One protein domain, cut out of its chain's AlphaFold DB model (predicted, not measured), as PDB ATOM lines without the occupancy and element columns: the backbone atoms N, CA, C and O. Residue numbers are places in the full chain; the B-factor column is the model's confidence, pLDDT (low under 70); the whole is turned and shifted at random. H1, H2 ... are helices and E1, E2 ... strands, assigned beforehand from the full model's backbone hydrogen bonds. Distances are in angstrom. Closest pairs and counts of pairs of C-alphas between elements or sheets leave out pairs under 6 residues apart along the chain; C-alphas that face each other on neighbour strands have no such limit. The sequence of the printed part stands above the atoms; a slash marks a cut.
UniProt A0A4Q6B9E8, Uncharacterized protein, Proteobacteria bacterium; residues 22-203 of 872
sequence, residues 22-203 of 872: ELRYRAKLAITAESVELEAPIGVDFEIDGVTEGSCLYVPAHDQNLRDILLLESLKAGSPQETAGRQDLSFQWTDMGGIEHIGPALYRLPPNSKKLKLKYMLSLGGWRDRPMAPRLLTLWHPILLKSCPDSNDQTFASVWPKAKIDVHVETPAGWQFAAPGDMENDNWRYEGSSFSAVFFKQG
ATOM      1  N   GLU A  22      21.972  -8.218 -35.692       87.81
ATOM      2  CA  GLU A  22      20.995  -7.489 -34.895       87.81
ATOM      3  C   GLU A  22      20.381  -8.412 -33.833       87.81
ATOM      4  O   GLU A  22      19.813  -9.456 -34.165       87.81
ATOM      5  N   LEU A  23      20.511  -8.025 -32.562       92.31
ATOM      6  CA  LEU A  23      19.971  -8.781 -31.441       92.31
ATOM      7  C   LEU A  23      18.443  -8.739 -31.487       92.31
ATOM      8  O   LEU A  23      17.841  -7.658 -31.484       92.31
ATOM      9  N   ARG A  24      17.818  -9.917 -31.522       95.56
ATOM     10  CA  ARG A  24      16.362 -10.031 -31.590       95.56
ATOM     11  C   ARG A  24      15.833 -11.084 -30.635       95.56
ATOM     12  O   ARG A  24      16.299 -12.221 -30.632       95.56
ATOM     13  N   TYR A  25      14.818 -10.701 -29.877       96.12
ATOM     14  CA  TYR A  25      14.048 -11.570 -29.004       96.12
ATOM     15  C   TYR A  25      12.682 -11.833 -29.637       96.12
ATOM     16  O   TYR A  25      12.026 -10.903 -30.107       96.12
ATOM     17  N   ARG A  26      12.235 -13.090 -29.631       96.56
ATOM     18  CA  ARG A  26      10.840 -13.453 -29.909       96.56
ATOM     19  C   ARG A  26      10.270 -14.207 -28.721       96.56
ATOM     20  O   ARG A  26      10.924 -15.110 -28.205       96.56
ATOM     21  N   ALA A  27       9.056 -13.872 -28.316       95.88
ATOM     22  CA  ALA A  27       8.376 -14.524 -27.206       95.88
ATOM     23  C   ALA A  27       6.937 -14.878 -27.579       95.88
ATOM     24  O   ALA A  27       6.227 -14.050 -28.149       95.88
ATOM     25  N   LYS A  28       6.484 -16.075 -27.201       96.19
ATOM     26  CA  LYS A  28       5.060 -16.416 -27.117       96.19
ATOM     27  C   LYS A  28       4.714 -16.720 -25.662       96.19
ATOM     28  O   LYS A  28       5.302 -17.627 -25.075       96.19
ATOM     29  N   LEU A  29       3.761 -15.973 -25.102       93.56
ATOM     30  CA  LEU A  29       3.280 -16.155 -23.732       93.56
ATOM     31  C   LEU A  29       1.863 -16.739 -23.751       93.56
ATOM     32  O   LEU A  29       0.941 -16.134 -24.299       93.56
ATOM     33  N   ALA A  30       1.688 -17.903 -23.129       91.19
ATOM     34  CA  ALA A  30       0.395 -18.564 -22.969       91.19
ATOM     35  C   ALA A  30      -0.308 -18.053 -21.699       91.19
ATOM     36  O   ALA A  30      -0.253 -18.691 -20.646       91.19
ATOM     37  N   ILE A  31      -0.917 -16.868 -21.787       88.56
ATOM     38  CA  ILE A  31      -1.582 -16.206 -20.656       88.56
ATOM     39  C   ILE A  31      -3.075 -16.527 -20.673       88.56
ATOM     40  O   ILE A  31      -3.770 -16.282 -21.654       88.56
ATOM     41  N   THR A  32      -3.575 -17.065 -19.565       89.06
ATOM     42  CA  THR A  32      -4.996 -17.393 -19.379       89.06
ATOM     43  C   THR A  32      -5.656 -16.424 -18.396       89.06
ATOM     44  O   THR A  32      -4.966 -15.673 -17.709       89.06
ATOM     45  N   ALA A  33      -6.988 -16.443 -18.274       85.88
ATOM     46  CA  ALA A  33      -7.662 -15.684 -17.215       85.88
ATOM     47  C   ALA A  33      -7.182 -16.131 -15.819       85.88
ATOM     48  O   ALA A  33      -6.862 -15.295 -14.977       85.88
ATOM     49  N   GLU A  34      -7.009 -17.442 -15.618       84.94
ATOM     50  CA  GLU A  34      -6.456 -18.024 -14.389       84.94
ATOM     51  C   GLU A  34      -5.017 -17.550 -14.121       84.94
ATOM     52  O   GLU A  34      -4.641 -17.363 -12.970       84.94
ATOM     53  N   SER A  35      -4.220 -17.270 -15.157       83.94
ATOM     54  CA  SER A  35      -2.860 -16.738 -14.997       83.94
ATOM     55  C   SER A  35      -2.814 -15.325 -14.413       83.94
ATOM     56  O   SER A  35      -1.838 -14.964 -13.760       83.94
ATOM     57  N   VAL A  36      -3.851 -14.520 -14.652       82.44
ATOM     58  CA  VAL A  36      -3.920 -13.111 -14.221       82.44
ATOM     59  C   VAL A  36      -4.759 -12.953 -12.938       82.44
ATOM     60  O   VAL A  36      -4.491 -12.072 -12.115       82.44
ATOM     61  N   GLU A  37      -5.746 -13.832 -12.738       81.19
ATOM     62  CA  GLU A  37      -6.686 -13.808 -11.606       81.19
ATOM     63  C   GLU A  37      -6.322 -14.770 -10.471       81.19
ATOM     64  O   GLU A  37      -6.496 -14.413  -9.308       81.19
ATOM     65  N   LEU A  38      -5.814 -15.961 -10.800       73.44
ATOM     66  CA  LEU A  38      -5.499 -17.055  -9.867       73.44
ATOM     67  C   LEU A  38      -3.997 -17.394  -9.836       73.44
ATOM     68  O   LEU A  38      -3.614 -18.424  -9.288       73.44
ATOM     69  N   GLU A  39      -3.155 -16.538 -10.430       74.94
ATOM     70  CA  GLU A  39      -1.685 -16.653 -10.447       74.94
ATOM     71  C   GLU A  39      -1.174 -17.960 -11.101       74.94
ATOM     72  O   GLU A  39      -0.054 -18.416 -10.845       74.94
ATOM     73  N   ALA A  40      -1.990 -18.564 -11.978       80.94
ATOM     74  CA  ALA A  40      -1.670 -19.817 -12.654       80.94
ATOM     75  C   ALA A  40      -0.437 -19.679 -13.579       80.94
ATOM     76  O   ALA A  40      -0.364 -18.722 -14.361       80.94
ATOM     77  N   PRO A  41       0.512 -20.637 -13.560       86.19
ATOM     78  CA  PRO A  41       1.756 -20.521 -14.313       86.19
ATOM     79  C   PRO A  41       1.576 -20.264 -15.819       86.19
ATOM     80  O   PRO A  41       0.906 -21.019 -16.521       86.19
ATOM     81  N   ILE A  42       2.238 -19.224 -16.324       89.38
ATOM     82  CA  ILE A  42       2.301 -18.847 -17.741       89.38
ATOM     83  C   ILE A  42       3.437 -19.620 -18.399       89.38
ATOM     84  O   ILE A  42       4.593 -19.484 -17.997       89.38
ATOM     85  N   GLY A  43       3.123 -20.387 -19.441       91.12
ATOM     86  CA  GLY A  43       4.139 -20.986 -20.305       91.12
ATOM     87  C   GLY A  43       4.729 -19.949 -21.256       91.12
ATOM     88  O   GLY A  43       3.981 -19.228 -21.924       91.12
ATOM     89  N   VAL A  44       6.059 -19.889 -21.336       93.19
ATOM     90  CA  VAL A  44       6.781 -19.008 -22.260       93.19
ATOM     91  C   VAL A  44       7.675 -19.821 -23.190       93.19
ATOM     92  O   VAL A  44       8.599 -20.504 -22.744       93.19
ATOM     93  N   ASP A  45       7.425 -19.687 -24.492       94.75
ATOM     94  CA  ASP A  45       8.364 -20.060 -25.549       94.75
ATOM     95  C   ASP A  45       9.175 -18.811 -25.924       94.75
ATOM     96  O   ASP A  45       8.614 -17.839 -26.435       94.75
ATOM     97  N   PHE A  46      10.487 -18.817 -25.670       94.25
ATOM     98  CA  PHE A  46      11.362 -17.662 -25.907       94.25
ATOM     99  C   PHE A  46      12.511 -18.019 -26.854       94.25
ATOM    100  O   PHE A  46      13.105 -19.094 -26.772       94.25
ATOM    101  N   GLU A  47      12.843 -17.109 -27.761       94.56
ATOM    102  CA  GLU A  47      13.841 -17.306 -28.805       94.56
ATOM    103  C   GLU A  47      14.746 -16.075 -28.920       94.56
ATOM    104  O   GLU A  47      14.266 -14.943 -28.932       94.56
ATOM    105  N   ILE A  48      16.057 -16.301 -29.030       93.19
ATOM    106  CA  ILE A  48      17.071 -15.250 -29.178       93.19
ATOM    107  C   ILE A  48      17.844 -15.498 -30.474       93.19
ATOM    108  O   ILE A  48      18.497 -16.533 -30.614       93.19
ATOM    109  N   ASP A  49      17.793 -14.544 -31.402       93.56
ATOM    110  CA  ASP A  49      18.663 -14.466 -32.580       93.56
ATOM    111  C   ASP A  49      19.811 -13.473 -32.322       93.56
ATOM    112  O   ASP A  49      19.638 -12.480 -31.614       93.56
ATOM    113  N   GLY A  50      20.973 -13.708 -32.941       89.62
ATOM    114  CA  GLY A  50      22.130 -12.806 -32.845       89.62
ATOM    115  C   GLY A  50      23.069 -13.105 -31.673       89.62
ATOM    116  O   GLY A  50      23.821 -12.232 -31.251       89.62
ATOM    117  N   VAL A  51      23.035 -14.335 -31.151       89.12
ATOM    118  CA  VAL A  51      23.939 -14.792 -30.088       89.12
ATOM    119  C   VAL A  51      25.376 -14.888 -30.619       89.12
ATOM    120  O   VAL A  51      25.622 -15.495 -31.664       89.12
ATOM    121  N   THR A  52      26.324 -14.298 -29.888       88.38
ATOM    122  CA  THR A  52      27.766 -14.349 -30.180       88.38
ATOM    123  C   THR A  52      28.504 -15.300 -29.240       88.38
ATOM    124  O   THR A  52      28.081 -15.531 -28.107       88.38
ATOM    125  N   GLU A  53      29.635 -15.847 -29.688       86.31
ATOM    126  CA  GLU A  53      30.510 -16.662 -28.838       86.31
ATOM    127  C   GLU A  53      30.990 -15.851 -27.618       86.31
ATOM    128  O   GLU A  53      31.274 -14.661 -27.737       86.31
ATOM    129  N   GLY A  54      31.019 -16.475 -26.435       84.88
ATOM    130  CA  GLY A  54      31.341 -15.804 -25.168       84.88
ATOM    131  C   GLY A  54      30.176 -15.076 -24.476       84.88
ATOM    132  O   GLY A  54      30.367 -14.573 -23.369       84.88
ATOM    133  N   SER A  55      28.976 -15.047 -25.068       88.75
ATOM    134  CA  SER A  55      27.778 -14.452 -24.443       88.75
ATOM    135  C   SER A  55      27.236 -15.284 -23.270       88.75
ATOM    136  O   SER A  55      27.351 -16.512 -23.255       88.75
ATOM    137  N   CYS A  56      26.543 -14.627 -22.339       90.56
ATOM    138  CA  CYS A  56      25.706 -15.280 -21.322       90.56
ATOM    139  C   CYS A  56      24.270 -14.743 -21.351       90.56
ATOM    140  O   CYS A  56      23.991 -13.717 -21.973       90.56
ATOM    141  N   LEU A  57      23.359 -15.430 -20.664       90.88
ATOM    142  CA  LEU A  57      22.084 -14.862 -20.247       90.88
ATOM    143  C   LEU A  57      22.185 -14.376 -18.809       90.88
ATOM    144  O   LEU A  57      22.703 -15.072 -17.936       90.88
ATOM    145  N   TYR A  58      21.586 -13.223 -18.576       90.06
ATOM    146  CA  TYR A  58      21.222 -12.720 -17.266       90.06
ATOM    147  C   TYR A  58      19.702 -12.844 -17.097       90.06
ATOM    148  O   TYR A  58      18.950 -12.494 -18.009       90.06
ATOM    149  N   VAL A  59      19.234 -13.358 -15.961       89.44
ATOM    150  CA  VAL A  59      17.805 -13.532 -15.648       89.44
ATOM    151  C   VAL A  59      17.437 -12.597 -14.492       89.44
ATOM    152  O   VAL A  59      17.615 -12.980 -13.337       89.44
ATOM    153  N   PRO A  60      16.903 -11.387 -14.757       84.75
ATOM    154  CA  PRO A  60      16.668 -10.384 -13.714       84.75
ATOM    155  C   PRO A  60      15.805 -10.893 -12.546       84.75
ATOM    156  O   PRO A  60      16.027 -10.518 -11.400       84.75
ATOM    157  N   ALA A  61      14.857 -11.798 -12.816       82.50
ATOM    158  CA  ALA A  61      14.010 -12.429 -11.802       82.50
ATOM    159  C   ALA A  61      14.780 -13.239 -10.734       82.50
ATOM    160  O   ALA A  61      14.248 -13.445  -9.641       82.50
ATOM    161  N   HIS A  62      16.002 -13.698 -11.029       84.50
ATOM    162  CA  HIS A  62      16.866 -14.476 -10.128       84.50
ATOM    163  C   HIS A  62      17.923 -13.626  -9.400       84.50
ATOM    164  O   HIS A  62      18.676 -14.166  -8.593       84.50
ATOM    165  N   ASP A  63      18.008 -12.322  -9.675       80.38
ATOM    166  CA  ASP A  63      19.019 -11.439  -9.086       80.38
ATOM    167  C   ASP A  63      18.509 -10.845  -7.764       80.38
ATOM    168  O   ASP A  63      17.668  -9.939  -7.746       80.38
ATOM    169  N   GLN A  64      19.018 -11.367  -6.645       75.75
ATOM    170  CA  GLN A  64      18.663 -10.872  -5.316       75.75
ATOM    171  C   GLN A  64      19.163  -9.446  -5.075       75.75
ATOM    172  O   GLN A  64      18.436  -8.661  -4.481       75.75
ATOM    173  N   ASN A  65      20.331  -9.060  -5.589       71.81
ATOM    174  CA  ASN A  65      20.852  -7.713  -5.371       71.81
ATOM    175  C   ASN A  65      20.035  -6.674  -6.167       71.81
ATOM    176  O   ASN A  65      19.835  -5.552  -5.704       71.81
ATOM    177  N   LEU A  66      19.507  -7.039  -7.345       76.00
ATOM    178  CA  LEU A  66      18.561  -6.199  -8.093       76.00
ATOM    179  C   LEU A  66      17.236  -6.062  -7.333       76.00
ATOM    180  O   LEU A  66      16.700  -4.957  -7.247       76.00
ATOM    181  N   ARG A  67      16.723  -7.163  -6.767       73.12
ATOM    182  CA  ARG A  67      15.549  -7.140  -5.880       73.12
ATOM    183  C   ARG A  67      15.805  -6.240  -4.671       73.12
ATOM    184  O   ARG A  67      14.958  -5.409  -4.376       73.12
ATOM    185  N   ASP A  68      16.975  -6.329  -4.042       69.25
ATOM    186  CA  ASP A  68      17.348  -5.529  -2.873       69.25
ATOM    187  C   ASP A  68      17.487  -4.036  -3.206       69.25
ATOM    188  O   ASP A  68      17.027  -3.211  -2.425       69.25
ATOM    189  N   ILE A  69      18.020  -3.657  -4.377       68.62
ATOM    190  CA  ILE A  69      18.005  -2.253  -4.845       68.62
ATOM    191  C   ILE A  69      16.563  -1.763  -5.024       68.62
ATOM    192  O   ILE A  69      16.198  -0.716  -4.488       68.62
ATOM    193  N   LEU A  70      15.727  -2.525  -5.738       69.06
ATOM    194  CA  LEU A  70      14.317  -2.180  -5.947       69.06
ATOM    195  C   LEU A  70      13.554  -2.105  -4.610       69.06
ATOM    196  O   LEU A  70      12.671  -1.263  -4.453       69.06
ATOM    197  N   LEU A  71      13.922  -2.932  -3.627       60.59
ATOM    198  CA  LEU A  71      13.374  -2.911  -2.272       60.59
ATOM    199  C   LEU A  71      13.878  -1.713  -1.451       60.59
ATOM    200  O   LEU A  71      13.057  -1.064  -0.807       60.59
ATOM    201  N   LEU A  72      15.166  -1.362  -1.508       59.03
ATOM    202  CA  LEU A  72      15.747  -0.178  -0.855       59.03
ATOM    203  C   LEU A  72      15.107   1.115  -1.369       59.03
ATOM    204  O   LEU A  72      14.744   1.988  -0.582       59.03
ATOM    205  N   GLU A  73      14.873   1.204  -2.677       57.19
ATOM    206  CA  GLU A  73      14.082   2.278  -3.277       57.19
ATOM    207  C   GLU A  73      12.596   2.246  -2.852       57.19
ATOM    208  O   GLU A  73      11.944   3.295  -2.787       57.19
ATOM    209  N   SER A  74      12.058   1.061  -2.532       49.94
ATOM    210  CA  SER A  74      10.673   0.856  -2.082       49.94
ATOM    211  C   SER A  74      10.425   1.089  -0.591       49.94
ATOM    212  O   SER A  74       9.264   1.254  -0.212       49.94
ATOM    213  N   LEU A  75      11.463   1.126   0.257       41.69
ATOM    214  CA  LEU A  75      11.377   1.059   1.731       41.69
ATOM    215  C   LEU A  75      10.707   2.278   2.418       41.69
ATOM    216  O   LEU A  75      10.811   2.483   3.625       41.69
ATOM    217  N   LYS A  76       9.939   3.057   1.652       50.81
ATOM    218  CA  LYS A  76       8.880   3.963   2.114       50.81
ATOM    219  C   LYS A  76       7.549   3.254   2.437       50.81
ATOM    220  O   LYS A  76       6.664   3.920   2.968       50.81
ATOM    221  N   ALA A  77       7.388   1.958   2.148       36.94
ATOM    222  CA  ALA A  77       6.235   1.155   2.584       36.94
ATOM    223  C   ALA A  77       6.656   0.103   3.620       36.94
ATOM    224  O   ALA A  77       7.289  -0.899   3.299       36.94
ATOM    225  N   GLY A  78       6.321   0.367   4.884       42.66
ATOM    226  CA  GLY A  78       6.732  -0.442   6.029       42.66
ATOM    227  C   GLY A  78       5.571  -1.155   6.711       42.66
ATOM    228  O   GLY A  78       5.241  -0.814   7.846       42.66
ATOM    229  N   SER A  79       4.988  -2.175   6.076       42.91
ATOM    230  CA  SER A  79       4.236  -3.193   6.813       42.91
ATOM    231  C   SER A  79       4.603  -4.614   6.348       42.91
ATOM    232  O   SER A  79       4.483  -4.936   5.166       42.91
ATOM    233  N   PRO A  80       5.003  -5.519   7.266       41.66
ATOM    234  CA  PRO A  80       5.200  -6.934   6.938       41.66
ATOM    235  C   PRO A  80       3.937  -7.625   6.398       41.66
ATOM    236  O   PRO A  80       4.030  -8.670   5.764       41.66
ATOM    237  N   GLN A  81       2.753  -7.048   6.642       42.41
ATOM    238  CA  GLN A  81       1.472  -7.533   6.122       42.41
ATOM    239  C   GLN A  81       1.320  -7.274   4.617       42.41
ATOM    240  O   GLN A  81       0.817  -8.144   3.911       42.41
ATOM    241  N   GLU A  82       1.797  -6.135   4.111       48.59
ATOM    242  CA  GLU A  82       1.839  -5.862   2.670       48.59
ATOM    243  C   GLU A  82       2.825  -6.800   1.964       48.59
ATOM    244  O   GLU A  82       2.469  -7.430   0.970       48.59
ATOM    245  N   THR A  83       4.029  -6.991   2.512       50.81
ATOM    246  CA  THR A  83       5.006  -7.931   1.932       50.81
ATOM    247  C   THR A  83       4.503  -9.380   1.953       50.81
ATOM    248  O   THR A  83       4.748 -10.118   1.007       50.81
ATOM    249  N   ALA A  84       3.760  -9.788   2.989       45.84
ATOM    250  CA  ALA A  84       3.191 -11.136   3.091       45.84
ATOM    251  C   ALA A  84       1.988 -11.392   2.157       45.84
ATOM    252  O   ALA A  84       1.666 -12.552   1.894       45.84
ATOM    253  N   GLY A  85       1.309 -10.341   1.681       46.28
ATOM    254  CA  GLY A  85       0.185 -10.451   0.742       46.28
ATOM    255  C   GLY A  85       0.604 -10.545  -0.729       46.28
ATOM    256  O   GLY A  85      -0.166 -11.043  -1.554       46.28
ATOM    257  N   ARG A  86       1.818 -10.088  -1.056       58.91
ATOM    258  CA  ARG A  86       2.354 -10.038  -2.419       58.91
ATOM    259  C   ARG A  86       3.055 -11.346  -2.786       58.91
ATOM    260  O   ARG A  86       3.910 -11.832  -2.051       58.91
ATOM    261  N   GLN A  87       2.729 -11.898  -3.951       55.28
ATOM    262  CA  GLN A  87       3.479 -13.016  -4.532       55.28
ATOM    263  C   GLN A  87       4.614 -12.467  -5.403       55.28
ATOM    264  O   GLN A  87       4.381 -11.629  -6.276       55.28
ATOM    265  N   ASP A  88       5.837 -12.941  -5.174       64.00
ATOM    266  CA  ASP A  88       6.982 -12.635  -6.034       64.00
ATOM    267  C   ASP A  88       6.869 -13.329  -7.398       64.00
ATOM    268  O   ASP A  88       6.371 -14.450  -7.509       64.00
ATOM    269  N   LEU A  89       7.439 -12.697  -8.429       67.31
ATOM    270  CA  LEU A  89       7.659 -13.308  -9.742       67.31
ATOM    271  C   LEU A  89       8.469 -14.608  -9.595       67.31
ATOM    272  O   LEU A  89       9.677 -14.579  -9.337       67.31
ATOM    273  N   SER A  90       7.814 -15.751  -9.800       74.50
ATOM    274  CA  SER A  90       8.475 -17.054  -9.890       74.50
ATOM    275  C   SER A  90       8.922 -17.315 -11.327       74.50
ATOM    276  O   SER A  90       8.094 -17.254 -12.236       74.50
ATOM    277  N   PHE A  91      10.194 -17.660 -11.534       85.00
ATOM    278  CA  PHE A  91      10.750 -18.044 -12.836       85.00
ATOM    279  C   PHE A  91      11.368 -19.441 -12.728       85.00
ATOM    280  O   PHE A  91      12.317 -19.630 -11.960       85.00
ATOM    281  N   GLN A  92      10.883 -20.400 -13.522       86.06
ATOM    282  CA  GLN A  92      11.388 -21.778 -13.541       86.06
ATOM    283  C   GLN A  92      11.632 -22.268 -14.973       86.06
ATOM    284  O   GLN A  92      10.702 -22.361 -15.772       86.06
ATOM    285  N   TRP A  93      12.875 -22.649 -15.283       86.75
ATOM    286  CA  TRP A  93      13.217 -23.302 -16.549       86.75
ATOM    287  C   TRP A  93      12.495 -24.646 -16.708       86.75
ATOM    288  O   TRP A  93      12.473 -25.455 -15.778       86.75
ATOM    289  N   THR A  94      11.960 -24.908 -17.901       84.56
ATOM    290  CA  THR A  94      11.419 -26.223 -18.296       84.56
ATOM    291  C   THR A  94      12.288 -26.913 -19.344       84.56
ATOM    292  O   THR A  94      12.349 -28.139 -19.361       84.56
ATOM    293  N   ASP A  95      13.021 -26.145 -20.156       80.50
ATOM    294  CA  ASP A  95      14.122 -26.628 -20.993       80.50
ATOM    295  C   ASP A  95      15.247 -25.580 -21.011       80.50
ATOM    296  O   ASP A  95      15.021 -24.419 -21.367       80.50
ATOM    297  N   MET A  96      16.451 -25.997 -20.605       70.25
ATOM    298  CA  MET A  96      17.656 -25.158 -20.566       70.25
ATOM    299  C   MET A  96      18.584 -25.366 -21.771       70.25
ATOM    300  O   MET A  96      19.616 -24.713 -21.827       70.25
ATOM    301  N   GLY A  97      18.301 -26.266 -22.720       69.25
ATOM    302  CA  GLY A  97      19.044 -26.341 -23.993       69.25
ATOM    303  C   GLY A  97      20.578 -26.479 -23.903       69.25
ATOM    304  O   GLY A  97      21.277 -26.044 -24.817       69.25
ATOM    305  N   GLY A  98      21.119 -27.044 -22.815       77.50
ATOM    306  CA  GLY A  98      22.569 -27.177 -22.583       77.50
ATOM    307  C   GLY A  98      23.264 -25.952 -21.965       77.50
ATOM    308  O   GLY A  98      24.491 -25.889 -21.969       77.50
ATOM    309  N   ILE A  99      22.502 -24.986 -21.453       88.06
ATOM    310  CA  ILE A  99      22.993 -23.790 -20.756       88.06
ATOM    311  C   ILE A  99      23.479 -24.148 -19.341       88.06
ATOM    312  O   ILE A  99      22.838 -24.922 -18.629       88.06
ATOM    313  N   GLU A 100      24.595 -23.553 -18.918       87.81
ATOM    314  CA  GLU A 100      25.227 -23.773 -17.610       87.81
ATOM    315  C   GLU A 100      24.952 -22.589 -16.668       87.81
ATOM    316  O   GLU A 100      25.191 -21.442 -17.033       87.81
ATOM    317  N   HIS A 101      24.482 -22.833 -15.442       88.25
ATOM    318  CA  HIS A 101      24.357 -21.790 -14.413       88.25
ATOM    319  C   HIS A 101      25.731 -21.501 -13.784       88.25
ATOM    320  O   HIS A 101      26.347 -22.409 -13.226       88.25
ATOM    321  N   ILE A 102      26.205 -20.254 -13.872       85.75
ATOM    322  CA  ILE A 102      27.591 -19.864 -13.532       85.75
ATOM    323  C   ILE A 102      27.711 -18.810 -12.423       85.75
ATOM    324  O   ILE A 102      28.821 -18.518 -11.986       85.75
ATOM    325  N   GLY A 103      26.600 -18.238 -11.963       79.25
ATOM    326  CA  GLY A 103      26.576 -17.234 -10.899       79.25
ATOM    327  C   GLY A 103      25.152 -16.746 -10.629       79.25
ATOM    328  O   GLY A 103      24.241 -17.139 -11.357       79.25
ATOM    329  N   PRO A 104      24.930 -15.891  -9.614       74.12
ATOM    330  CA  PRO A 104      23.608 -15.345  -9.312       74.12
ATOM    331  C   PRO A 104      22.978 -14.718 -10.562       74.12
ATOM    332  O   PRO A 104      23.562 -13.824 -11.167       74.12
ATOM    333  N   ALA A 105      21.817 -15.234 -10.978       85.25
ATOM    334  CA  ALA A 105      21.123 -14.863 -12.216       85.25
ATOM    335  C   ALA A 105      21.888 -15.059 -13.546       85.25
ATOM    336  O   ALA A 105      21.353 -14.684 -14.591       85.25
ATOM    337  N   LEU A 106      23.090 -15.643 -13.552       88.25
ATOM    338  CA  LEU A 106      23.978 -15.708 -14.718       88.25
ATOM    339  C   LEU A 106      24.134 -17.127 -15.268       88.25
ATOM    340  O   LEU A 106      24.410 -18.088 -14.547       88.25
ATOM    341  N   TYR A 107      24.009 -17.234 -16.590       90.00
ATOM    342  CA  TYR A 107      23.906 -18.498 -17.306       90.00
ATOM    343  C   TYR A 107      24.759 -18.486 -18.588       90.00
ATOM    344  O   TYR A 107      24.480 -17.743 -19.530       90.00
ATOM    345  N   ARG A 108      25.802 -19.316 -18.652       89.81
ATOM    346  CA  ARG A 108      26.713 -19.435 -19.798       89.81
ATOM    347  C   ARG A 108      26.061 -20.215 -20.936       89.81
ATOM    348  O   ARG A 108      25.502 -21.292 -20.729       89.81
ATOM    349  N   LEU A 109      26.165 -19.677 -22.150       90.19
ATOM    350  CA  LEU A 109      25.587 -20.292 -23.342       90.19
ATOM    351  C   LEU A 109      26.505 -21.355 -23.967       90.19
ATOM    352  O   LEU A 109      27.729 -21.234 -23.869       90.19
ATOM    353  N   PRO A 110      25.946 -22.364 -24.667       84.88
ATOM    354  CA  PRO A 110      26.751 -23.344 -25.385       84.88
ATOM    355  C   PRO A 110      27.600 -22.671 -26.481       84.88
ATOM    356  O   PRO A 110      27.073 -21.826 -27.221       84.88
ATOM    357  N   PRO A 111      28.879 -23.053 -26.653       80.06
ATOM    358  CA  PRO A 111      29.729 -22.501 -27.706       80.06
ATOM    359  C   PRO A 111      29.129 -22.750 -29.097       80.06
ATOM    360  O   PRO A 111      28.497 -23.777 -29.344       80.06
ATOM    361  N   ASN A 112      29.345 -21.813 -30.025       80.75
ATOM    362  CA  ASN A 112      28.775 -21.788 -31.384       80.75
ATOM    363  C   ASN A 112      27.242 -21.609 -31.496       80.75
ATOM    364  O   ASN A 112      26.707 -21.656 -32.610       80.75
ATOM    365  N   SER A 113      26.525 -21.341 -30.401       80.56
ATOM    366  CA  SER A 113      25.103 -20.968 -30.460       80.56
ATOM    367  C   SER A 113      24.923 -19.633 -31.192       80.56
ATOM    368  O   SER A 113      25.252 -18.590 -30.645       80.56
ATOM    369  N   LYS A 114      24.374 -19.641 -32.416       85.50
ATOM    370  CA  LYS A 114      23.957 -18.412 -33.143       85.50
ATOM    371  C   LYS A 114      22.517 -17.987 -32.846       85.50
ATOM    372  O   LYS A 114      22.118 -16.853 -33.115       85.50
ATOM    373  N   LYS A 115      21.733 -18.940 -32.348       89.19
ATOM    374  CA  LYS A 115      20.308 -18.840 -32.055       89.19
ATOM    375  C   LYS A 115      20.011 -19.734 -30.863       89.19
ATOM    376  O   LYS A 115      20.525 -20.851 -30.808       89.19
ATOM    377  N   LEU A 116      19.182 -19.257 -29.948       90.31
ATOM    378  CA  LEU A 116      18.810 -19.972 -28.735       90.31
ATOM    379  C   LEU A 116      17.292 -20.097 -28.643       90.31
ATOM    380  O   LEU A 116      16.573 -19.163 -28.991       90.31
ATOM    381  N   LYS A 117      16.816 -21.246 -28.163       90.94
ATOM    382  CA  LYS A 117      15.410 -21.489 -27.828       90.94
ATOM    383  C   LYS A 117      15.336 -21.919 -26.375       90.94
ATOM    384  O   LYS A 117      16.113 -22.770 -25.956       90.94
ATOM    385  N   LEU A 118      14.419 -21.314 -25.638       92.00
ATOM    386  CA  LEU A 118      14.238 -21.479 -24.205       92.00
ATOM    387  C   LEU A 118      12.769 -21.767 -23.924       92.00
ATOM    388  O   LEU A 118      11.889 -21.200 -24.579       92.00
ATOM    389  N   LYS A 119      12.512 -22.589 -22.907       92.31
ATOM    390  CA  LYS A 119      11.173 -22.763 -22.345       92.31
ATOM    391  C   LYS A 119      11.226 -22.593 -20.835       92.31
ATOM    392  O   LYS A 119      12.117 -23.129 -20.171       92.31
ATOM    393  N   TYR A 120      10.285 -21.827 -20.301       92.94
ATOM    394  CA  TYR A 120      10.157 -21.590 -18.867       92.94
ATOM    395  C   TYR A 120       8.709 -21.292 -18.479       92.94
ATOM    396  O   TYR A 120       7.879 -20.943 -19.320       92.94
ATOM    397  N   MET A 121       8.422 -21.455 -17.190       90.06
ATOM    398  CA  MET A 121       7.178 -21.028 -16.563       90.06
ATOM    399  C   MET A 121       7.413 -19.742 -15.768       90.06
ATOM    400  O   MET A 121       8.433 -19.604 -15.084       90.06
ATOM    401  N   LEU A 122       6.442 -18.836 -15.830       88.81
ATOM    402  CA  LEU A 122       6.344 -17.636 -14.998       88.81
ATOM    403  C   LEU A 122       5.096 -17.701 -14.114       88.81
ATOM    404  O   LEU A 122       4.125 -18.346 -14.491       88.81
ATOM    405  N   SER A 123       5.056 -16.947 -13.018       82.25
ATOM    406  CA  SER A 123       3.787 -16.496 -12.422       82.25
ATOM    407  C   SER A 123       3.797 -14.973 -12.324       82.25
ATOM    408  O   SER A 123       4.835 -14.389 -12.009       82.25
ATOM    409  N   LEU A 124       2.678 -14.317 -12.647       80.38
ATOM    410  CA  LEU A 124       2.564 -12.865 -12.510       80.38
ATOM    411  C   LEU A 124       2.509 -12.508 -11.027       80.38
ATOM    412  O   LEU A 124       1.600 -12.938 -10.322       80.38
ATOM    413  N   GLY A 125       3.451 -11.678 -10.581       70.75
ATOM    414  CA  GLY A 125       3.393 -11.107  -9.242       70.75
ATOM    415  C   GLY A 125       2.140 -10.247  -9.065       70.75
ATOM    416  O   GLY A 125       1.690  -9.569  -9.995       70.75
ATOM    417  N   GLY A 126       1.562 -10.284  -7.869       69.62
ATOM    418  CA  GLY A 126       0.314  -9.589  -7.585       69.62
ATOM    419  C   GLY A 126      -0.241  -9.855  -6.192       69.62
ATOM    420  O   GLY A 126       0.442 -10.384  -5.313       69.62
ATOM    421  N   TRP A 127      -1.497  -9.444  -6.027       67.62
ATOM    422  CA  TRP A 127      -2.268  -9.504  -4.787       67.62
ATOM    423  C   TRP A 127      -3.468 -10.432  -4.969       67.62
ATOM    424  O   TRP A 127      -4.371 -10.135  -5.768       67.62
ATOM    425  N   ARG A 128      -3.499 -11.536  -4.217       69.06
ATOM    426  CA  ARG A 128      -4.568 -12.553  -4.269       69.06
ATOM    427  C   ARG A 128      -5.945 -12.007  -3.894       69.06
ATOM    428  O   ARG A 128      -6.954 -12.443  -4.436       69.06
ATOM    429  N   ASP A 129      -5.987 -11.038  -2.985       70.12
ATOM    430  CA  ASP A 129      -7.197 -10.368  -2.501       70.12
ATOM    431  C   ASP A 129      -7.711  -9.263  -3.446       70.12
ATOM    432  O   ASP A 129      -8.815  -8.756  -3.246       70.12
ATOM    433  N   ARG A 130      -6.954  -8.898  -4.497       75.12
ATOM    434  CA  ARG A 130      -7.252  -7.745  -5.375       75.12
ATOM    435  C   ARG A 130      -7.299  -8.146  -6.860       75.12
ATOM    436  O   ARG A 130      -6.428  -7.751  -7.637       75.12
ATOM    437  N   PRO A 131      -8.335  -8.885  -7.311       74.25
ATOM    438  CA  PRO A 131      -8.463  -9.386  -8.693       74.25
ATOM    439  C   PRO A 131      -8.833  -8.316  -9.746       74.25
ATOM    440  O   PRO A 131      -9.047  -8.640 -10.919       74.25
ATOM    441  N   MET A 132      -8.954  -7.051  -9.327       78.62
ATOM    442  CA  MET A 132      -9.191  -5.877 -10.184       78.62
ATOM    443  C   MET A 132      -7.952  -4.975 -10.316       78.62
ATOM    444  O   MET A 132      -7.983  -3.994 -11.064       78.62
ATOM    445  N   ALA A 133      -6.874  -5.284  -9.591       80.12
ATOM    446  CA  ALA A 133      -5.604  -4.581  -9.689       80.12
ATOM    447  C   ALA A 133      -4.959  -4.795 -11.073       80.12
ATOM    448  O   ALA A 133      -5.114  -5.877 -11.651       80.12
ATOM    449  N   PRO A 134      -4.205  -3.817 -11.610       87.06
ATOM    450  CA  PRO A 134      -3.337  -4.065 -12.753       87.06
ATOM    451  C   PRO A 134      -2.320  -5.162 -12.400       87.06
ATOM    452  O   PRO A 134      -1.749  -5.144 -11.311       87.06
ATOM    453  N   ARG A 135      -2.077  -6.117 -13.302       88.06
ATOM    454  CA  ARG A 135      -0.988  -7.097 -13.161       88.06
ATOM    455  C   ARG A 135       0.185  -6.677 -14.030       88.06
ATOM    456  O   ARG A 135       0.015  -6.417 -15.222       88.06
ATOM    457  N   LEU A 136       1.364  -6.607 -13.424       87.19
ATOM    458  CA  LEU A 136       2.577  -6.096 -14.052       87.19
ATOM    459  C   LEU A 136       3.437  -7.267 -14.542       87.19
ATOM    460  O   LEU A 136       3.866  -8.114 -13.761       87.19
ATOM    461  N   LEU A 137       3.691  -7.316 -15.849       89.19
ATOM    462  CA  LEU A 137       4.599  -8.263 -16.489       89.19
ATOM    463  C   LEU A 137       5.955  -7.577 -16.677       89.19
ATOM    464  O   LEU A 137       6.180  -6.856 -17.648       89.19
ATOM    465  N   THR A 138       6.858  -7.782 -15.723       87.19
ATOM    466  CA  THR A 138       8.140  -7.066 -15.600       87.19
ATOM    467  C   THR A 138       9.266  -8.030 -15.261       87.19
ATOM    468  O   THR A 138       9.008  -9.033 -14.607       87.19
ATOM    469  N   LEU A 139      10.510  -7.728 -15.659       82.56
ATOM    470  CA  LEU A 139      11.713  -8.517 -15.308       82.56
ATOM    471  C   LEU A 139      11.649 -10.016 -15.692       82.56
ATOM    472  O   LEU A 139      12.404 -10.835 -15.173       82.56
ATOM    473  N   TRP A 140      10.741 -10.366 -16.605       87.69
ATOM    474  CA  TRP A 140      10.293 -11.735 -16.861       87.69
ATOM    475  C   TRP A 140      11.115 -12.489 -17.906       87.69
ATOM    476  O   TRP A 140      11.088 -13.716 -17.921       87.69
ATOM    477  N   HIS A 141      11.814 -11.773 -18.791       89.88
ATOM    478  CA  HIS A 141      12.591 -12.375 -19.870       89.88
ATOM    479  C   HIS A 141      14.095 -12.390 -19.546       89.88
ATOM    480  O   HIS A 141      14.609 -11.432 -18.963       89.88
ATOM    481  N   PRO A 142      14.834 -13.432 -19.971       90.94
ATOM    482  CA  PRO A 142      16.290 -13.403 -19.988       90.94
ATOM    483  C   PRO A 142      16.825 -12.276 -20.882       90.94
ATOM    484  O   PRO A 142      16.193 -11.876 -21.865       90.94
ATOM    485  N   ILE A 143      18.014 -11.784 -20.553       90.81
ATOM    486  CA  ILE A 143      18.720 -10.711 -21.256       90.81
ATOM    487  C   ILE A 143      20.072 -11.258 -21.706       90.81
ATOM    488  O   ILE A 143      20.850 -11.740 -20.884       90.81
ATOM    489  N   LEU A 144      20.359 -11.195 -23.005       90.56
ATOM    490  CA  LEU A 144      21.655 -11.605 -23.539       90.56
ATOM    491  C   LEU A 144      22.712 -10.544 -23.208       90.56
ATOM    492  O   LEU A 144      22.559  -9.388 -23.598       90.56
ATOM    493  N   LEU A 145      23.806 -10.931 -22.553       87.88
ATOM    494  CA  LEU A 145      24.987 -10.082 -22.388       87.88
ATOM    495  C   LEU A 145      26.041 -10.471 -23.424       87.88
ATOM    496  O   LEU A 145      26.303 -11.656 -23.627       87.88
ATOM    497  N   LYS A 146      26.686  -9.472 -24.044       82.12
ATOM    498  CA  LYS A 146      27.706  -9.674 -25.096       82.12
ATOM    499  C   LYS A 146      28.937 -10.463 -24.625       82.12
ATOM    500  O   LYS A 146      29.641 -11.033 -25.451       82.12
ATOM    501  N   SER A 147      29.189 -10.482 -23.320       81.06
ATOM    502  CA  SER A 147      30.283 -11.197 -22.665       81.06
ATOM    503  C   SER A 147      29.807 -11.752 -21.324       81.06
ATOM    504  O   SER A 147      29.022 -11.104 -20.632       81.06
ATOM    505  N   CYS A 148      30.293 -12.931 -20.939       78.19
ATOM    506  CA  CYS A 148      30.205 -13.404 -19.557       78.19
ATOM    507  C   CYS A 148      31.070 -12.503 -18.654       78.19
ATOM    508  O   CYS A 148      32.258 -12.376 -18.954       78.19
ATOM    509  N   PRO A 149      30.540 -11.903 -17.571       74.88
ATOM    510  CA  PRO A 149      31.392 -11.433 -16.481       74.88
ATOM    511  C   PRO A 149      32.044 -12.637 -15.778       74.88
ATOM    512  O   PRO A 149      31.524 -13.759 -15.840       74.88
ATOM    513  N   ASP A 150      33.184 -12.420 -15.122       66.94
ATOM    514  CA  ASP A 150      33.854 -13.470 -14.350       66.94
ATOM    515  C   ASP A 150      33.017 -13.846 -13.119       66.94
ATOM    516  O   ASP A 150      32.491 -12.984 -12.422       66.94
ATOM    517  N   SER A 151      32.908 -15.142 -12.810       57.56
ATOM    518  CA  SER A 151      31.963 -15.671 -11.803       57.56
ATOM    519  C   SER A 151      32.199 -15.199 -10.361       57.56
ATOM    520  O   SER A 151      31.365 -15.452  -9.494       57.56
ATOM    521  N   ASN A 152      33.343 -14.567 -10.092       58.00
ATOM    522  CA  ASN A 152      33.690 -14.005  -8.786       58.00
ATOM    523  C   ASN A 152      33.299 -12.526  -8.661       58.00
ATOM    524  O   ASN A 152      33.149 -12.032  -7.543       58.00
ATOM    525  N   ASP A 153      33.127 -11.831  -9.784       55.56
ATOM    526  CA  ASP A 153      32.654 -10.461  -9.784       55.56
ATOM    527  C   ASP A 153      31.135 -10.482  -9.605       55.56
ATOM    528  O   ASP A 153      30.393 -10.912 -10.487       55.56
ATOM    529  N   GLN A 154      30.645  -9.918  -8.498       53.28
ATOM    530  CA  GLN A 154      29.225  -9.567  -8.334       53.28
ATOM    531  C   GLN A 154      28.842  -8.357  -9.215       53.28
ATOM    532  O   GLN A 154      28.088  -7.475  -8.804       53.28
ATOM    533  N   THR A 155      29.404  -8.275 -10.424       52.75
ATOM    534  CA  THR A 155      29.111  -7.216 -11.377       52.75
ATOM    535  C   THR A 155      27.757  -7.487 -12.005       52.75
ATOM    536  O   THR A 155      27.560  -8.410 -12.795       52.75
ATOM    537  N   PHE A 156      26.797  -6.645 -11.633       57.25
ATOM    538  CA  PHE A 156      25.509  -6.571 -12.296       57.25
ATOM    539  C   PHE A 156      25.680  -6.478 -13.814       57.25
ATOM    540  O   PHE A 156      26.568  -5.782 -14.313       57.25
ATOM    541  N   ALA A 157      24.728  -7.059 -14.545       58.62
ATOM    542  CA  ALA A 157      24.470  -6.708 -15.933       58.62
ATOM    543  C   ALA A 157      24.069  -5.221 -16.022       58.62
ATOM    544  O   ALA A 157      22.885  -4.879 -15.943       58.62
ATOM    545  N   SER A 158      25.056  -4.328 -16.102       60.56
ATOM    546  CA  SER A 158      24.864  -2.891 -15.883       60.56
ATOM    547  C   SER A 158      24.301  -2.150 -17.090       60.56
ATOM    548  O   SER A 158      23.583  -1.167 -16.921       60.56
ATOM    549  N   VAL A 159      24.574  -2.660 -18.293       69.31
ATOM    550  CA  VAL A 159      24.038  -2.159 -19.560       69.31
ATOM    551  C   VAL A 159      23.250  -3.279 -20.226       69.31
ATOM    552  O   VAL A 159      23.811  -4.274 -20.685       69.31
ATOM    553  N   TRP A 160      21.930  -3.127 -20.278       83.50
ATOM    554  CA  TRP A 160      21.056  -4.043 -21.008       83.50
ATOM    555  C   TRP A 160      21.050  -3.642 -22.491       83.50
ATOM    556  O   TRP A 160      20.681  -2.508 -22.809       83.50
ATOM    557  N   PRO A 161      21.490  -4.511 -23.420       84.75
ATOM    558  CA  PRO A 161      21.581  -4.136 -24.823       84.75
ATOM    559  C   PRO A 161      20.188  -3.933 -25.414       84.75
ATOM    560  O   PRO A 161      19.287  -4.746 -25.203       84.75
ATOM    561  N   LYS A 162      20.032  -2.871 -26.211       89.19
ATOM    562  CA  LYS A 162      18.815  -2.673 -27.000       89.19
ATOM    563  C   LYS A 162      18.672  -3.808 -28.014       89.19
ATOM    564  O   LYS A 162      19.632  -4.156 -28.705       89.19
ATOM    565  N   ALA A 163      17.475  -4.371 -28.083       93.06
ATOM    566  CA  ALA A 163      17.107  -5.471 -28.958       93.06
ATOM    567  C   ALA A 163      15.776  -5.161 -29.646       93.06
ATOM    568  O   ALA A 163      14.959  -4.402 -29.116       93.06
ATOM    569  N   LYS A 164      15.525  -5.799 -30.791       95.12
ATOM    570  CA  LYS A 164      14.164  -5.882 -31.338       95.12
ATOM    571  C   LYS A 164      13.419  -7.000 -30.628       95.12
ATOM    572  O   LYS A 164      13.909  -8.126 -30.580       95.12
ATOM    573  N   ILE A 165      12.263  -6.688 -30.065       95.06
ATOM    574  CA  ILE A 165      11.461  -7.599 -29.257       95.06
ATOM    575  C   ILE A 165      10.113  -7.780 -29.957       95.06
ATOM    576  O   ILE A 165       9.336  -6.832 -30.061       95.06
ATOM    577  N   ASP A 166       9.866  -8.993 -30.455       96.06
ATOM    578  CA  ASP A 166       8.582  -9.442 -31.001       96.06
ATOM    579  C   ASP A 166       7.862 -10.276 -29.913       96.06
ATOM    580  O   ASP A 166       8.310 -11.376 -29.578       96.06
ATOM    581  N   VAL A 167       6.757  -9.787 -29.342       95.81
ATOM    582  CA  VAL A 167       6.005 -10.475 -28.272       95.81
ATOM    583  C   VAL A 167       4.588 -10.819 -28.726       95.81
ATOM    584  O   VAL A 167       3.744  -9.938 -28.890       95.81
ATOM    585  N   HIS A 168       4.298 -12.109 -28.874       95.31
ATOM    586  CA  HIS A 168       2.942 -12.610 -29.061       95.31
ATOM    587  C   HIS A 168       2.290 -12.876 -27.702       95.31
ATOM    588  O   HIS A 168       2.799 -13.671 -26.902       95.31
ATOM    589  N   VAL A 169       1.148 -12.232 -27.458       91.06
ATOM    590  CA  VAL A 169       0.370 -12.411 -26.233       91.06
ATOM    591  C   VAL A 169      -1.118 -12.493 -26.555       91.06
ATOM    592  O   VAL A 169      -1.698 -11.596 -27.164       91.06
ATOM    593  N   GLU A 170      -1.742 -13.587 -26.136       88.44
ATOM    594  CA  GLU A 170      -3.193 -13.748 -26.195       88.44
ATOM    595  C   GLU A 170      -3.762 -13.078 -24.930       88.44
ATOM    596  O   GLU A 170      -3.480 -13.505 -23.812       88.44
ATOM    597  N   THR A 171      -4.482 -11.960 -25.082       88.62
ATOM    598  CA  THR A 171      -5.024 -11.222 -23.923       88.62
ATOM    599  C   THR A 171      -6.280 -11.934 -23.404       88.62
ATOM    600  O   THR A 171      -7.205 -12.143 -24.193       88.62
ATOM    601  N   PRO A 172      -6.364 -12.298 -22.108       89.50
ATOM    602  CA  PRO A 172      -7.529 -12.999 -21.573       89.50
ATOM    603  C   PRO A 172      -8.836 -12.210 -21.712       89.50
ATOM    604  O   PRO A 172      -8.856 -10.981 -21.641       89.50
ATOM    605  N   ALA A 173      -9.957 -12.922 -21.849       89.44
ATOM    606  CA  ALA A 173     -11.274 -12.299 -21.951       89.44
ATOM    607  C   ALA A 173     -11.567 -11.388 -20.740       89.44
ATOM    608  O   ALA A 173     -11.381 -11.780 -19.591       89.44
ATOM    609  N   GLY A 174     -12.030 -10.163 -21.007       90.00
ATOM    610  CA  GLY A 174     -12.304  -9.152 -19.976       90.00
ATOM    611  C   GLY A 174     -11.075  -8.382 -19.474       90.00
ATOM    612  O   GLY A 174     -11.247  -7.418 -18.729       90.00
ATOM    613  N   TRP A 175      -9.865  -8.751 -19.901       91.81
ATOM    614  CA  TRP A 175      -8.637  -7.996 -19.658       91.81
ATOM    615  C   TRP A 175      -8.238  -7.177 -20.896       91.81
ATOM    616  O   TRP A 175      -8.599  -7.489 -22.029       91.81
ATOM    617  N   GLN A 176      -7.482  -6.112 -20.661       93.12
ATOM    618  CA  GLN A 176      -6.800  -5.295 -21.660       93.12
ATOM    619  C   GLN A 176      -5.293  -5.341 -21.399       93.12
ATOM    620  O   GLN A 176      -4.862  -5.650 -20.286       93.12
ATOM    621  N   PHE A 177      -4.498  -5.028 -22.422       92.38
ATOM    622  CA  PHE A 177      -3.040  -5.106 -22.386       92.38
ATOM    623  C   PHE A 177      -2.417  -3.791 -22.864       92.38
ATOM    624  O   PHE A 177      -2.790  -3.270 -23.915       92.38
ATOM    625  N   ALA A 178      -1.464  -3.263 -22.096       93.38
ATOM    626  CA  ALA A 178      -0.658  -2.097 -22.449       93.38
ATOM    627  C   ALA A 178       0.832  -2.451 -22.377       93.38
ATOM    628  O   ALA A 178       1.301  -2.969 -21.363       93.38
ATOM    629  N   ALA A 179       1.574  -2.146 -23.438       92.75
ATOM    630  CA  ALA A 179       2.999  -2.431 -23.570       92.75
ATOM    631  C   ALA A 179       3.692  -1.344 -24.413       92.75
ATOM    632  O   ALA A 179       3.017  -0.656 -25.185       92.75
ATOM    633  N   PRO A 180       5.019  -1.173 -24.290       89.31
ATOM    634  CA  PRO A 180       5.788  -0.308 -25.168       89.31
ATOM    635  C   PRO A 180       5.830  -0.865 -26.600       89.31
ATOM    636  O   PRO A 180       5.748  -2.074 -26.818       89.31
ATOM    637  N   GLY A 181       5.992   0.031 -27.579       87.88
ATOM    638  CA  GLY A 181       5.988  -0.319 -29.001       87.88
ATOM    639  C   GLY A 181       4.602  -0.279 -29.652       87.88
ATOM    640  O   GLY A 181       3.717   0.473 -29.228       87.88
ATOM    641  N   ASP A 182       4.437  -1.060 -30.718       87.38
ATOM    642  CA  ASP A 182       3.252  -1.074 -31.581       87.38
ATOM    643  C   ASP A 182       2.782  -2.507 -31.870       87.38
ATOM    644  O   ASP A 182       3.581  -3.440 -31.924       87.38
ATOM    645  N   MET A 183       1.471  -2.692 -32.046       87.75
ATOM    646  CA  MET A 183       0.867  -4.002 -32.300       87.75
ATOM    647  C   MET A 183       0.696  -4.238 -33.808       87.75
ATOM    648  O   MET A 183      -0.062  -3.530 -34.470       87.75
ATOM    649  N   GLU A 184       1.356  -5.263 -34.343       88.44
ATOM    650  CA  GLU A 184       1.311  -5.651 -35.756       88.44
ATOM    651  C   GLU A 184       1.050  -7.158 -35.901       88.44
ATOM    652  O   GLU A 184       1.871  -7.977 -35.488       88.44
ATOM    653  N   ASN A 185      -0.062  -7.544 -36.540       84.69
ATOM    654  CA  ASN A 185      -0.447  -8.951 -36.767       84.69
ATOM    655  C   ASN A 185      -0.384  -9.798 -35.477       84.69
ATOM    656  O   ASN A 185       0.354 -10.780 -35.411       84.69
ATOM    657  N   ASP A 186      -1.089  -9.360 -34.431       84.50
ATOM    658  CA  ASP A 186      -1.142  -9.994 -33.101       84.50
ATOM    659  C   ASP A 186       0.223 -10.155 -32.396       84.50
ATOM    660  O   ASP A 186       0.370 -10.940 -31.460       84.50
ATOM    661  N   ASN A 187       1.244  -9.408 -32.828       89.81
ATOM    662  CA  ASN A 187       2.557  -9.348 -32.193       89.81
ATOM    663  C   ASN A 187       2.869  -7.906 -31.792       89.81
ATOM    664  O   ASN A 187       2.773  -6.990 -32.607       89.81
ATOM    665  N   TRP A 188       3.290  -7.704 -30.548       92.56
ATOM    666  CA  TRP A 188       3.842  -6.435 -30.091       92.56
ATOM    667  C   TRP A 188       5.292  -6.324 -30.536       92.56
ATOM    668  O   TRP A 188       6.109  -7.184 -30.212       92.56
ATOM    669  N   ARG A 189       5.599  -5.271 -31.289       93.75
ATOM    670  CA  ARG A 189       6.931  -4.969 -31.804       93.75
ATOM    671  C   ARG A 189       7.494  -3.761 -31.087       93.75
ATOM    672  O   ARG A 189       6.909  -2.679 -31.111       93.75
ATOM    673  N   TYR A 190       8.648  -3.955 -30.470       93.56
ATOM    674  CA  TYR A 190       9.337  -2.934 -29.696       93.56
ATOM    675  C   TYR A 190      10.846  -2.980 -29.955       93.56
ATOM    676  O   TYR A 190      11.402  -4.039 -30.232       93.56
ATOM    677  N   GLU A 191      11.518  -1.835 -29.852       93.50
ATOM    678  CA  GLU A 191      12.979  -1.749 -29.869       93.50
ATOM    679  C   GLU A 191      13.439  -1.008 -28.608       93.50
ATOM    680  O   GLU A 191      13.094   0.156 -28.410       93.50
ATOM    681  N   GLY A 192      14.183  -1.688 -27.738       91.62
ATOM    682  CA  GLY A 192      14.572  -1.169 -26.423       91.62
ATOM    683  C   GLY A 192      15.312  -2.208 -25.583       91.62
ATOM    684  O   GLY A 192      15.625  -3.288 -26.087       91.62
ATOM    685  N   SER A 193      15.647  -1.888 -24.330       88.94
ATOM    686  CA  SER A 193      16.468  -2.782 -23.487       88.94
ATOM    687  C   SER A 193      15.675  -3.886 -22.776       88.94
ATOM    688  O   SER A 193      16.217  -4.955 -22.490       88.94
ATOM    689  N   SER A 194      14.388  -3.657 -22.501       88.94
ATOM    690  CA  SER A 194      13.505  -4.622 -21.838       88.94
ATOM    691  C   SER A 194      12.043  -4.405 -22.221       88.94
ATOM    692  O   SER A 194      11.620  -3.281 -22.480       88.94
ATOM    693  N   PHE A 195      11.261  -5.483 -22.238       91.19
ATOM    694  CA  PHE A 195       9.821  -5.435 -22.466       91.19
ATOM    695  C   PHE A 195       9.068  -5.563 -21.137       91.19
ATOM    696  O   PHE A 195       9.052  -6.634 -20.529       91.19
ATOM    697  N   SER A 196       8.425  -4.479 -20.701       91.12
ATOM    698  CA  SER A 196       7.526  -4.458 -19.538       91.12
ATOM    699  C   SER A 196       6.099  -4.176 -19.992       91.12
ATOM    700  O   SER A 196       5.908  -3.352 -20.879       91.12
ATOM    701  N   ALA A 197       5.096  -4.825 -19.405       92.81
ATOM    702  CA  ALA A 197       3.704  -4.651 -19.816       92.81
ATOM    703  C   ALA A 197       2.717  -4.738 -18.645       92.81
ATOM    704  O   ALA A 197       3.065  -5.171 -17.548       92.81
ATOM    705  N   VAL A 198       1.471  -4.337 -18.895       92.56
ATOM    706  CA  VAL A 198       0.398  -4.269 -17.898       92.56
ATOM    707  C   VAL A 198      -0.867  -4.922 -18.430       92.56
ATOM    708  O   VAL A 198      -1.376  -4.532 -19.480       92.56
ATOM    709  N   PHE A 199      -1.414  -5.859 -17.660       92.44
ATOM    710  CA  PHE A 199      -2.780  -6.351 -17.825       92.44
ATOM    711  C   PHE A 199      -3.699  -5.571 -16.890       92.44
ATOM    712  O   PHE A 199      -3.401  -5.437 -15.705       92.44
ATOM    713  N   PHE A 200      -4.822  -5.062 -17.388       92.88
ATOM    714  CA  PHE A 200      -5.781  -4.314 -16.572       92.88
ATOM    715  C   PHE A 200      -7.225  -4.546 -17.035       92.88
ATOM    716  O   PHE A 200      -7.478  -4.793 -18.209       92.88
ATOM    717  N   LYS A 201      -8.189  -4.460 -16.111       90.25
ATOM    718  CA  LYS A 201      -9.632  -4.554 -16.422       90.25
ATOM    719  C   LYS A 201     -10.303  -3.194 -16.634       90.25
ATOM    720  O   LYS A 201     -11.354  -3.115 -17.261       90.25
ATOM    721  N   GLN A 202      -9.740  -2.135 -16.051       89.12
ATOM    722  CA  GLN A 202     -10.318  -0.790 -16.014       89.12
ATOM    723  C   GLN A 202      -9.212   0.268 -16.048       89.12
ATOM    724  O   GLN A 202      -8.187   0.110 -15.385       89.12
ATOM    725  N   GLY A 203      -9.445   1.337 -16.807       90.94
ATOM    726  CA  GLY A 203      -8.518   2.448 -17.011       90.94
ATOM    727  C   GLY A 203      -8.620   2.994 -18.437       90.94
ATOM    728  O   GLY A 203      -9.299   2.411 -19.283       90.94
TER     729      GLY A 203
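This is residues 22 to 203 of the 872 residues of an uncharacterized protein of Proteobacteria bacterium (UniProt A0A4Q6B9E8). One strongly twisted sheet of seven strands makes a wall with one face bare; two small sheets, E5-E6-E3-E9 and E8-E14-E11, lie off its other face, toward opposite ends of its long strands. Beyond them residues 67 to 81, of which 67 to 74 belong to H2, stick out. The printed part has 182 residues with three named helices and fourteen named strands, in the order E1 H1 E2 E3 H2 H3 E4 to E14; the class is mixed, with 89 residues in named elements, under half. The large sheet runs E4-E7-E2-E1-E10-E13-E12 and is mixed; the small sheets are antiparallel. The whole is compact, with a radius of gyration of the C-alphas of 16.8 A and spans of 46 by 42 by 26 A.

E1, residues 24 to 30, is antiparallel to E2, residues 42 to 49, with N 26 and O 47 2.8 A apart. It is parallel to E10, residues 163 to 169, at 16 degrees, with N 27 and O 166 2.9 A apart. H1, residues 33 to 37, only grazes this sheet with residues 34 to 36, its closest C-alphas to E2 being Ser 35 and Ile 42, 6.2 A. E7, residues 115 to 122, is an inner strand and the antiparallel neighbour of both E2 and E4, residues 91 to 95, an edge strand; N 44 and O 120 are 2.9 A apart, N 92 and O 121 3.0 A. E13, residues 187 to 192, pairs with E10, N 165 and O 190 at 2.8 A, and forms a hairpin with E12, residues 182 to 184, N 184 and O 187 at 2.8 A. E3, residues 56 to 58, has E9, residues 143 to 145, on one side, N 58 and O 143 at 2.8 A, and E6, residues 106 to 108, on the other side, N 57 and O 107 at 2.8 A. E5, residues 100 to 103, forms a hairpin with E6, N 102 and O 106 at 2.9 A. E14, residues 197 to 200, is the inner strand between E8, residues 135 to 137, and E11, residues 176 to 178, with N 135 and O 199 2.8 A apart and N 178 and O 198 2.9 A. H1 only grazes this third sheet too, with residues 35 to 37. H2, residues 64 to 74, and H3, residues 80 to 85, are apart and on no sheet. In H1, H2 and H3 every O i to N i+4 pair is within hydrogen-bond range.

E1 begins at C-alpha 24, (16.362, -10.031, -31.590), and is 20.1 A long; E2 is 22.5 A, E7 22.1 A and E10 18.3 A. H2 is 14.6 A long, from C-alpha 64 at (18.663, -10.872, -5.316). E14 ends at C-alpha 200, (-5.781, -4.314, -16.572).

The C-alphas farthest apart, of Ser 79 and Asn 112, are 49.1 A apart. The printed part has no cut; the links E7 to E8 and E9 to E10 are long. Mean pLDDT of the printed part is 81.1, and 36 residues are under 70, among them 68 to 89 and 150 to 159.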